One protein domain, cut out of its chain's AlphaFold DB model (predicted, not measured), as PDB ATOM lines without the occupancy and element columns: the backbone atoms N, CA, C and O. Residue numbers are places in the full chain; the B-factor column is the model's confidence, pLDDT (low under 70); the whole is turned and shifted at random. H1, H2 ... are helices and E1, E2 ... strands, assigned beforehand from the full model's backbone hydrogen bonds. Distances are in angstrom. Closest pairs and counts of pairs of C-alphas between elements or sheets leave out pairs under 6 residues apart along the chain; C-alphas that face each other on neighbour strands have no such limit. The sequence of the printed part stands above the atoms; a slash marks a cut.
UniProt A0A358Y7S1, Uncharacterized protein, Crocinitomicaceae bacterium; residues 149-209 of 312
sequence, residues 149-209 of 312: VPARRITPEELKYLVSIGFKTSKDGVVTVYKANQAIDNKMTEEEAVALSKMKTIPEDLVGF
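Overview. This is residues 149 to 209 of the 312 residues of an uncharacterized protein of Crocinitomicaceae bacterium (UniProt A0A358Y7S1). A small rounded domain with little regular structure: two short helices, H1 and H2, meet about at right angles, with a small hairpin, E1 and E2, towards one end and the unnamed residues 197 to 209 towards the other. The printed part has 61 residues, 24 in named elements, ordered H1, E1, E2, H2; the class is mixed, the sheet antiparallel. It is compact, radius of gyration of the C-alphas 10.9 A, spanning 29 by 21 by 18 A.

Along the chain. H1, residues 156 to 164, begins at C-alpha (283.561, 248.915, 341.488) and is 12.4 A long. E1, residues 168 to 171, and E2, residues 174 to 177, are each 9.8 A. H2, residues 190 to 196, is 9.9 A and ends at C-alpha (274.527, 240.411, 341.753).

Arrangement. H1 and H2 touch, about perpendicular at 88 degrees; their closest C-alphas, of Glu 158 and Leu 196, are 6.9 A apart. In both, every O i to N i+4 pair is within hydrogen-bond range. The hairpin E1 and E2 has N 176 and O 169 within hydrogen-bond range, 2.8 A. The closest C-alphas of E1 and H2, of Thr 169 and Glu 191, are 7.1 A apart.

Size, cuts and confidence. The C-alphas farthest apart, of Gly 173 and Glu 204, are 30.8 A apart. The printed part has no cut; E2 to H2 is a long link. Residues 170 to 174 and 185 have pLDDT under 70.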
ATOM      1  N   VAL A 149     264.840 246.444 343.905       85.88
ATOM      2  CA  VAL A 149     266.081 246.875 343.251       85.88
ATOM      3  C   VAL A 149     266.636 248.102 343.992       85.88
ATOM      4  O   VAL A 149     265.920 249.104 344.119       85.88
ATOM      5  N   PRO A 150     267.885 248.069 344.491       85.00
ATOM      6  CA  PRO A 150     268.472 249.194 345.202       85.00
ATOM      7  C   PRO A 150     268.561 250.449 344.330       85.00
ATOM      8  O   PRO A 150     269.093 250.431 343.223       85.00
ATOM      9  N   ALA A 151     268.129 251.595 344.860       85.88
ATOM     10  CA  ALA A 151     268.183 252.878 344.154       85.88
ATOM     11  C   ALA A 151     269.590 253.523 344.132       85.88
ATOM     12  O   ALA A 151     269.707 254.749 344.040       85.88
ATOM     13  N   ARG A 152     270.654 252.714 344.221       87.38
ATOM     14  CA  ARG A 152     272.060 253.146 344.189       87.38
ATOM     15  C   ARG A 152     272.749 252.733 342.887       87.38
ATOM     16  O   ARG A 152     272.207 251.984 342.077       87.38
ATOM     17  N   ARG A 153     273.956 253.254 342.684       86.62
ATOM     18  CA  ARG A 153     274.853 252.835 341.599       86.62
ATOM     19  C   ARG A 153     275.570 251.537 341.989       86.62
ATOM     20  O   ARG A 153     275.744 251.258 343.180       86.62
ATOM     21  N   ILE A 154     275.992 250.775 340.983       85.94
ATOM     22  CA  ILE A 154     276.818 249.575 341.163       85.94
ATOM     23  C   ILE A 154     278.192 249.991 341.726       85.94
ATOM     24  O   ILE A 154     278.728 251.047 341.382       85.94
ATOM     25  N   THR A 155     278.773 249.196 342.619       87.12
ATOM     26  CA  THR A 155     280.118 249.460 343.149       87.12
ATOM     27  C   THR A 155     281.209 248.948 342.197       87.12
ATOM     28  O   THR A 155     280.967 248.060 341.377       87.12
ATOM     29  N   PRO A 156     282.457 249.443 342.293       85.94
ATOM     30  CA  PRO A 156     283.561 248.915 341.488       85.94
ATOM     31  C   PRO A 156     283.812 247.408 341.679       85.94
ATOM     32  O   PRO A 156     284.327 246.752 340.773       85.94
ATOM     33  N   GLU A 157     283.468 246.850 342.841       85.38
ATOM     34  CA  GLU A 157     283.601 245.418 343.134       85.38
ATOM     35  C   GLU A 157     282.509 244.592 342.446       85.38
ATOM     36  O   GLU A 157     282.803 243.580 341.810       85.38
ATOM     37  N   GLU A 158     281.268 245.072 342.487       86.00
ATOM     38  CA  GLU A 158     280.133 244.480 341.776       86.00
ATOM     39  C   GLU A 158     280.335 244.536 340.252       86.00
ATOM     40  O   GLU A 158     280.094 243.551 339.554       86.00
ATOM     41  N   LEU A 159     280.885 245.639 339.725       86.00
ATOM     42  CA  LEU A 159     281.249 245.754 338.309       86.00
ATOM     43  C   LEU A 159     282.273 244.686 337.901       86.00
ATOM     44  O   LEU A 159     282.124 244.059 336.852       86.00
ATOM     45  N   LYS A 160     283.309 244.452 338.721       86.31
ATOM     46  CA  LYS A 160     284.303 243.397 338.449       86.31
ATOM     47  C   LYS A 160     283.649 242.023 338.358       86.31
ATOM     48  O   LYS A 160     284.062 241.220 337.523       86.31
ATOM     49  N   TYR A 161     282.643 241.758 339.187       86.44
ATOM     50  CA  TYR A 161     281.888 240.515 339.123       86.44
ATOM     51  C   TYR A 161     281.034 240.415 337.853       86.44
ATOM     52  O   TYR A 161     281.134 239.419 337.144       86.44
ATOM     53  N   LEU A 162     280.268 241.452 337.498       86.00
ATOM     54  CA  LEU A 162     279.471 241.456 336.260       86.00
ATOM     55  C   LEU A 162     280.340 241.246 335.010       86.00
ATOM     56  O   LEU A 162     279.960 240.514 334.096       86.00
ATOM     57  N   VAL A 163     281.543 241.830 334.993       86.25
ATOM     58  CA  VAL A 163     282.538 241.604 333.934       86.25
ATOM     59  C   VAL A 163     283.059 240.164 333.954       86.25
ATOM     60  O   VAL A 163     283.188 239.560 332.889       86.25
ATOM     61  N   SER A 164     283.350 239.589 335.127       84.94
ATOM     62  CA  SER A 164     283.922 238.237 335.229       84.94
ATOM     63  C   SER A 164     282.960 237.142 334.770       84.94
ATOM     64  O   SER A 164     283.401 236.159 334.177       84.94
ATOM     65  N   ILE A 165     281.655 237.333 334.975       85.50
ATOM     66  CA  ILE A 165     280.613 236.422 334.480       85.50
ATOM     67  C   ILE A 165     280.201 236.714 333.028       85.50
ATOM     68  O   ILE A 165     279.341 236.025 332.484       85.50
ATOM     69  N   GLY A 166     280.792 237.733 332.391       83.19
ATOM     70  CA  GLY A 166     280.464 238.132 331.022       83.19
ATOM     71  C   GLY A 166     279.024 238.627 330.862       83.19
ATOM     72  O   GLY A 166     278.408 238.375 329.824       83.19
ATOM     73  N   PHE A 167     278.482 239.294 331.887       83.06
ATOM     74  CA  PHE A 167     277.096 239.752 331.917       83.06
ATOM     75  C   PHE A 167     276.796 240.709 330.757       83.06
ATOM     76  O   PHE A 167     277.595 241.590 330.411       83.06
ATOM     77  N   LYS A 168     275.616 240.536 330.162       82.25
ATOM     78  CA  LYS A 168     275.105 241.368 329.076       82.25
ATOM     79  C   LYS A 168     273.756 241.908 329.504       82.25
ATOM     80  O   LYS A 168     272.910 241.127 329.921       82.25
ATOM     81  N   THR A 169     273.564 243.208 329.355       74.94
ATOM     82  CA  THR A 169     272.258 243.839 329.555       74.94
ATOM     83  C   THR A 169     271.713 244.312 328.218       74.94
ATOM     84  O   THR A 169     272.484 244.674 327.320       74.94
ATOM     85  N   SER A 170     270.394 244.282 328.065       69.69
ATOM     86  CA  SER A 170     269.707 244.818 326.895       69.69
ATOM     87  C   SER A 170     268.945 246.068 327.302       69.69
ATOM     88  O   SER A 170     267.926 245.989 327.981       69.69
ATOM     89  N   LYS A 171     269.413 247.231 326.851       66.81
ATOM     90  CA  LYS A 171     268.689 248.492 327.027       66.81
ATOM     91  C   LYS A 171     268.253 248.999 325.661       66.81
ATOM     92  O   LYS A 171     269.082 249.111 324.762       66.81
ATOM     93  N   ASP A 172     266.954 249.238 325.492       64.44
ATOM     94  CA  ASP A 172     266.356 249.726 324.239       64.44
ATOM     95  C   ASP A 172     266.673 248.842 323.009       64.44
ATOM     96  O   ASP A 172     266.816 249.321 321.887       64.44
ATOM     97  N   GLY A 173     266.823 247.527 323.224       65.38
ATOM     98  CA  GLY A 173     267.174 246.554 322.179       65.38
ATOM     99  C   GLY A 173     268.666 246.490 321.829       65.38
ATOM    100  O   GLY A 173     269.051 245.729 320.940       65.38
ATOM    101  N   VAL A 174     269.522 247.249 322.526       67.12
ATOM    102  CA  VAL A 174     270.978 247.237 322.341       67.12
ATOM    103  C   VAL A 174     271.637 246.409 323.441       67.12
ATOM    104  O   VAL A 174     271.653 246.783 324.616       67.12
ATOM    105  N   VAL A 175     272.229 245.280 323.045       73.44
ATOM    106  CA  VAL A 175     272.972 244.398 323.950       73.44
ATOM    107  C   VAL A 175     274.335 245.013 324.260       73.44
ATOM    108  O   VAL A 175     275.210 245.078 323.396       73.44
ATOM    109  N   THR A 176     274.532 245.434 325.507       72.00
ATOM    110  CA  THR A 176     275.800 245.987 325.991       72.00
ATOM    111  C   THR A 176     276.496 244.972 326.889       72.00
ATOM    112  O   THR A 176     275.911 244.451 327.836       72.00
ATOM    113  N   VAL A 177     277.763 244.685 326.582       78.31
ATOM    114  CA  VAL A 177     278.629 243.840 327.416       78.31
ATOM    115  C   VAL A 177     279.416 244.737 328.357       78.31
ATOM    116  O   VAL A 177     280.056 245.691 327.904       78.31
ATOM    117  N   TYR A 178     279.394 244.416 329.647       79.88
ATOM    118  CA  TYR A 178     280.162 245.142 330.649       79.88
ATOM    119  C   TYR A 178     281.673 245.024 330.392       79.88
ATOM    120  O   TYR A 178     282.190 243.938 330.126       79.88
ATOM    121  N   LYS A 179     282.395 246.150 330.471       81.62
ATOM    122  CA  LYS A 179     283.857 246.210 330.281       81.62
ATOM    123  C   LYS A 179     284.573 246.631 331.561       81.62
ATOM    124  O   LYS A 179     284.049 247.410 332.356       81.62
ATOM    125  N   ALA A 180     285.812 246.163 331.727       71.75
ATOM    126  CA  ALA A 180     286.691 246.654 332.783       71.75
ATOM    127  C   ALA A 180     286.887 248.179 332.641       71.75
ATOM    128  O   ALA A 180     287.166 248.662 331.545       71.75
ATOM    129  N   ASN A 181     286.736 248.916 333.747       74.00
ATOM    130  CA  ASN A 181     286.822 250.386 333.834       74.00
ATOM    131  C   ASN A 181     285.723 251.176 333.092       74.00
ATOM    132  O   ASN A 181     285.929 252.339 332.745       74.00
ATOM    133  N   GLN A 182     284.551 250.582 332.859       79.06
ATOM    134  CA  GLN A 182     283.378 251.322 332.383       79.06
ATOM    135  C   GLN A 182     282.852 252.294 333.457       79.06
ATOM    136  O   GLN A 182     282.839 251.969 334.644       79.06
ATOM    137  N   ALA A 183     282.390 253.477 333.036       73.25
ATOM    138  CA  ALA A 183     281.745 254.442 333.924       73.25
ATOM    139  C   ALA A 183     280.410 253.897 334.466       73.25
ATOM    140  O   ALA A 183     279.569 253.417 333.702       73.25
ATOM    141  N   ILE A 184     280.221 253.981 335.787       74.25
ATOM    142  CA  ILE A 184     279.037 253.483 336.499       74.25
ATOM    143  C   ILE A 184     278.159 254.669 336.912       74.25
ATOM    144  O   ILE A 184     278.069 255.032 338.085       74.25
ATOM    145  N   ASP A 185     277.544 255.325 335.935       66.81
ATOM    146  CA  ASP A 185     276.754 256.537 336.200       66.81
ATOM    147  C   ASP A 185     275.263 256.268 336.422       66.81
ATOM    148  O   ASP A 185     274.555 257.095 337.009       66.81
ATOM    149  N   ASN A 186     274.798 255.088 336.021       79.19
ATOM    150  CA  ASN A 186     273.397 254.699 336.095       79.19
ATOM    151  C   ASN A 186     273.067 253.985 337.410       79.19
ATOM    152  O   ASN A 186     273.918 253.345 338.033       79.19
ATOM    153  N   LYS A 187     271.803 254.109 337.830       83.44
ATOM    154  CA  LYS A 187     271.243 253.281 338.904       83.44
ATOM    155  C   LYS A 187     271.180 251.823 338.451       83.44
ATOM    156  O   LYS A 187     271.030 251.573 337.255       83.44
ATOM    157  N   MET A 188     271.268 250.913 339.417       85.12
ATOM    158  CA  MET A 188     271.168 249.474 339.192       85.12
ATOM    159  C   MET A 188     269.841 249.114 338.511       85.12
ATOM    160  O   MET A 188     268.779 249.602 338.906       85.12
ATOM    161  N   THR A 189     269.910 248.279 337.478       85.56
ATOM    162  CA  THR A 189     268.746 247.694 336.807       85.56
ATOM    163  C   THR A 189     268.332 246.383 337.473       85.56
ATOM    164  O   THR A 189     269.079 245.787 338.248       85.56
ATOM    165  N   GLU A 190     267.121 245.918 337.178       83.00
ATOM    166  CA  GLU A 190     266.605 244.666 337.732       83.00
ATOM    167  C   GLU A 190     267.434 243.453 337.292       83.00
ATOM    168  O   GLU A 190     267.788 242.619 338.122       83.00
ATOM    169  N   GLU A 191     267.854 243.405 336.025       85.38
ATOM    170  CA  GLU A 191     268.719 242.338 335.505       85.38
ATOM    171  C   GLU A 191     270.077 242.300 336.233       85.38
ATOM    172  O   GLU A 191     270.600 241.228 336.547       85.38
ATOM    173  N   GLU A 192     270.641 243.474 336.538       85.94
ATOM    174  CA  GLU A 192     271.890 243.607 337.295       85.94
ATOM    175  C   GLU A 192     271.716 243.147 338.743       85.94
ATOM    176  O   GLU A 192     272.554 242.400 339.246       85.94
ATOM    177  N   ALA A 193     270.616 243.527 339.396       85.75
ATOM    178  CA  ALA A 193     270.306 243.091 340.756       85.75
ATOM    179  C   ALA A 193     270.172 241.560 340.851       85.75
ATOM    180  O   ALA A 193     270.696 240.958 341.789       85.75
ATOM    181  N   VAL A 194     269.553 240.915 339.852       86.75
ATOM    182  CA  VAL A 194     269.454 239.444 339.767       86.75
ATOM    183  C   VAL A 194     270.825 238.790 339.597       86.75
ATOM    184  O   VAL A 194     271.102 237.750 340.193       86.75
ATOM    185  N   ALA A 195     271.696 239.363 338.766       86.44
ATOM    186  CA  ALA A 195     273.038 238.824 338.577       86.44
ATOM    187  C   ALA A 195     273.882 238.967 339.855       86.44
ATOM    188  O   ALA A 195     274.577 238.030 340.247       86.44
ATOM    189  N   LEU A 196     273.788 240.116 340.526       87.62
ATOM    190  CA  LEU A 196     274.527 240.411 341.753       87.62
ATOM    191  C   LEU A 196     274.018 239.617 342.965       87.62
ATOM    192  O   LEU A 196     274.824 239.244 343.818       87.62
ATOM    193  N   SER A 197     272.729 239.264 343.024       85.75
ATOM    194  CA  SER A 197     272.199 238.409 344.100       85.75
ATOM    195  C   SER A 197     272.744 236.972 344.065       85.75
ATOM    196  O   SER A 197     272.643 236.248 345.054       85.75
ATOM    197  N   LYS A 198     273.391 236.568 342.960       85.12
ATOM    198  CA  LYS A 198     274.054 235.261 342.781       85.12
ATOM    199  C   LYS A 198     275.553 235.285 343.116       85.12
ATOM    200  O   LYS A 198     276.244 234.277 342.944       85.12
ATOM    201  N   MET A 199     276.080 236.414 343.600       84.75
ATOM    202  CA  MET A 199     277.466 236.520 344.061       84.75
ATOM    203  C   MET A 199     277.729 235.641 345.290       84.75
ATOM    204  O   MET A 199     276.868 235.457 346.145       84.75
ATOM    205  N   LYS A 200     278.969 235.143 345.431       83.06
ATOM    206  CA  LYS A 200     279.397 234.389 346.628       83.06
ATOM    207  C   LYS A 200     279.276 235.228 347.909       83.06
ATOM    208  O   LYS A 200     278.960 234.699 348.968       83.06
ATOM    209  N   THR A 201     279.556 236.522 347.798       86.25
ATOM    210  CA  THR A 201     279.356 237.536 348.836       86.25
ATOM    211  C   THR A 201     278.276 238.487 348.341       86.25
ATOM    212  O   THR A 201     278.561 239.382 347.545       86.25
ATOM    213  N   ILE A 202     277.035 238.228 348.749       84.06
ATOM    214  CA  ILE A 202     275.860 239.000 348.335       84.06
ATOM    215  C   ILE A 202     275.907 240.376 349.021       84.06
ATOM    216  O   ILE A 202     276.124 240.417 350.236       84.06
ATOM    217  N   PRO A 203     275.712 241.488 348.289       85.94
ATOM    218  CA  PRO A 203     275.565 242.814 348.891       85.94
ATOM    219  C   PRO A 203     274.429 242.849 349.923       85.94
ATOM    220  O   PRO A 203     273.381 242.250 349.690       85.94
ATOM    221  N   GLU A 204     274.610 243.550 351.050       85.75
ATOM    222  CA  GLU A 204     273.635 243.580 352.162       85.75
ATOM    223  C   GLU A 204     272.218 243.978 351.719       85.75
ATOM    224  O   GLU A 204     271.229 243.439 352.213       85.75
ATOM    225  N   ASP A 205     272.116 244.879 350.746       84.44
ATOM    226  CA  ASP A 205     270.864 245.387 350.187       84.44
ATOM    227  C   ASP A 205     270.208 244.460 349.152       84.44
ATOM    228  O   ASP A 205     269.053 244.667 348.788       84.44
ATOM    229  N   LEU A 206     270.920 243.424 348.704       86.00
ATOM    230  CA  LEU A 206     270.417 242.365 347.824       86.00
ATOM    231  C   LEU A 206     270.219 241.034 348.565       86.00
ATOM    232  O   LEU A 206     269.875 240.022 347.946       86.00
ATOM    233  N   VAL A 207     270.410 241.004 349.887       83.69
ATOM    234  CA  VAL A 207     270.145 239.810 350.697       83.69
ATOM    235  C   VAL A 207     268.657 239.469 350.618       83.69
ATOM    236  O   VAL A 207     267.794 240.239 351.030       83.69
ATOM    237  N   GLY A 208     268.357 238.288 350.076       79.81
ATOM    238  CA  GLY A 208     266.984 237.833 349.856       79.81
ATOM    239  C   GLY A 208     266.333 238.358 348.573       79.81
ATOM    240  O   GLY A 208     265.171 238.035 348.341       79.81
ATOM    241  N   PHE A 209     267.056 239.109 347.728       85.62
ATOM    242  CA  PHE A 209     266.558 239.524 346.417       85.62
ATOM    243  C   PHE A 209     266.461 238.327 345.465       85.62
ATOM    244  O   PHE A 209     267.458 237.643 345.204       85.62
TER     245      PHE A 209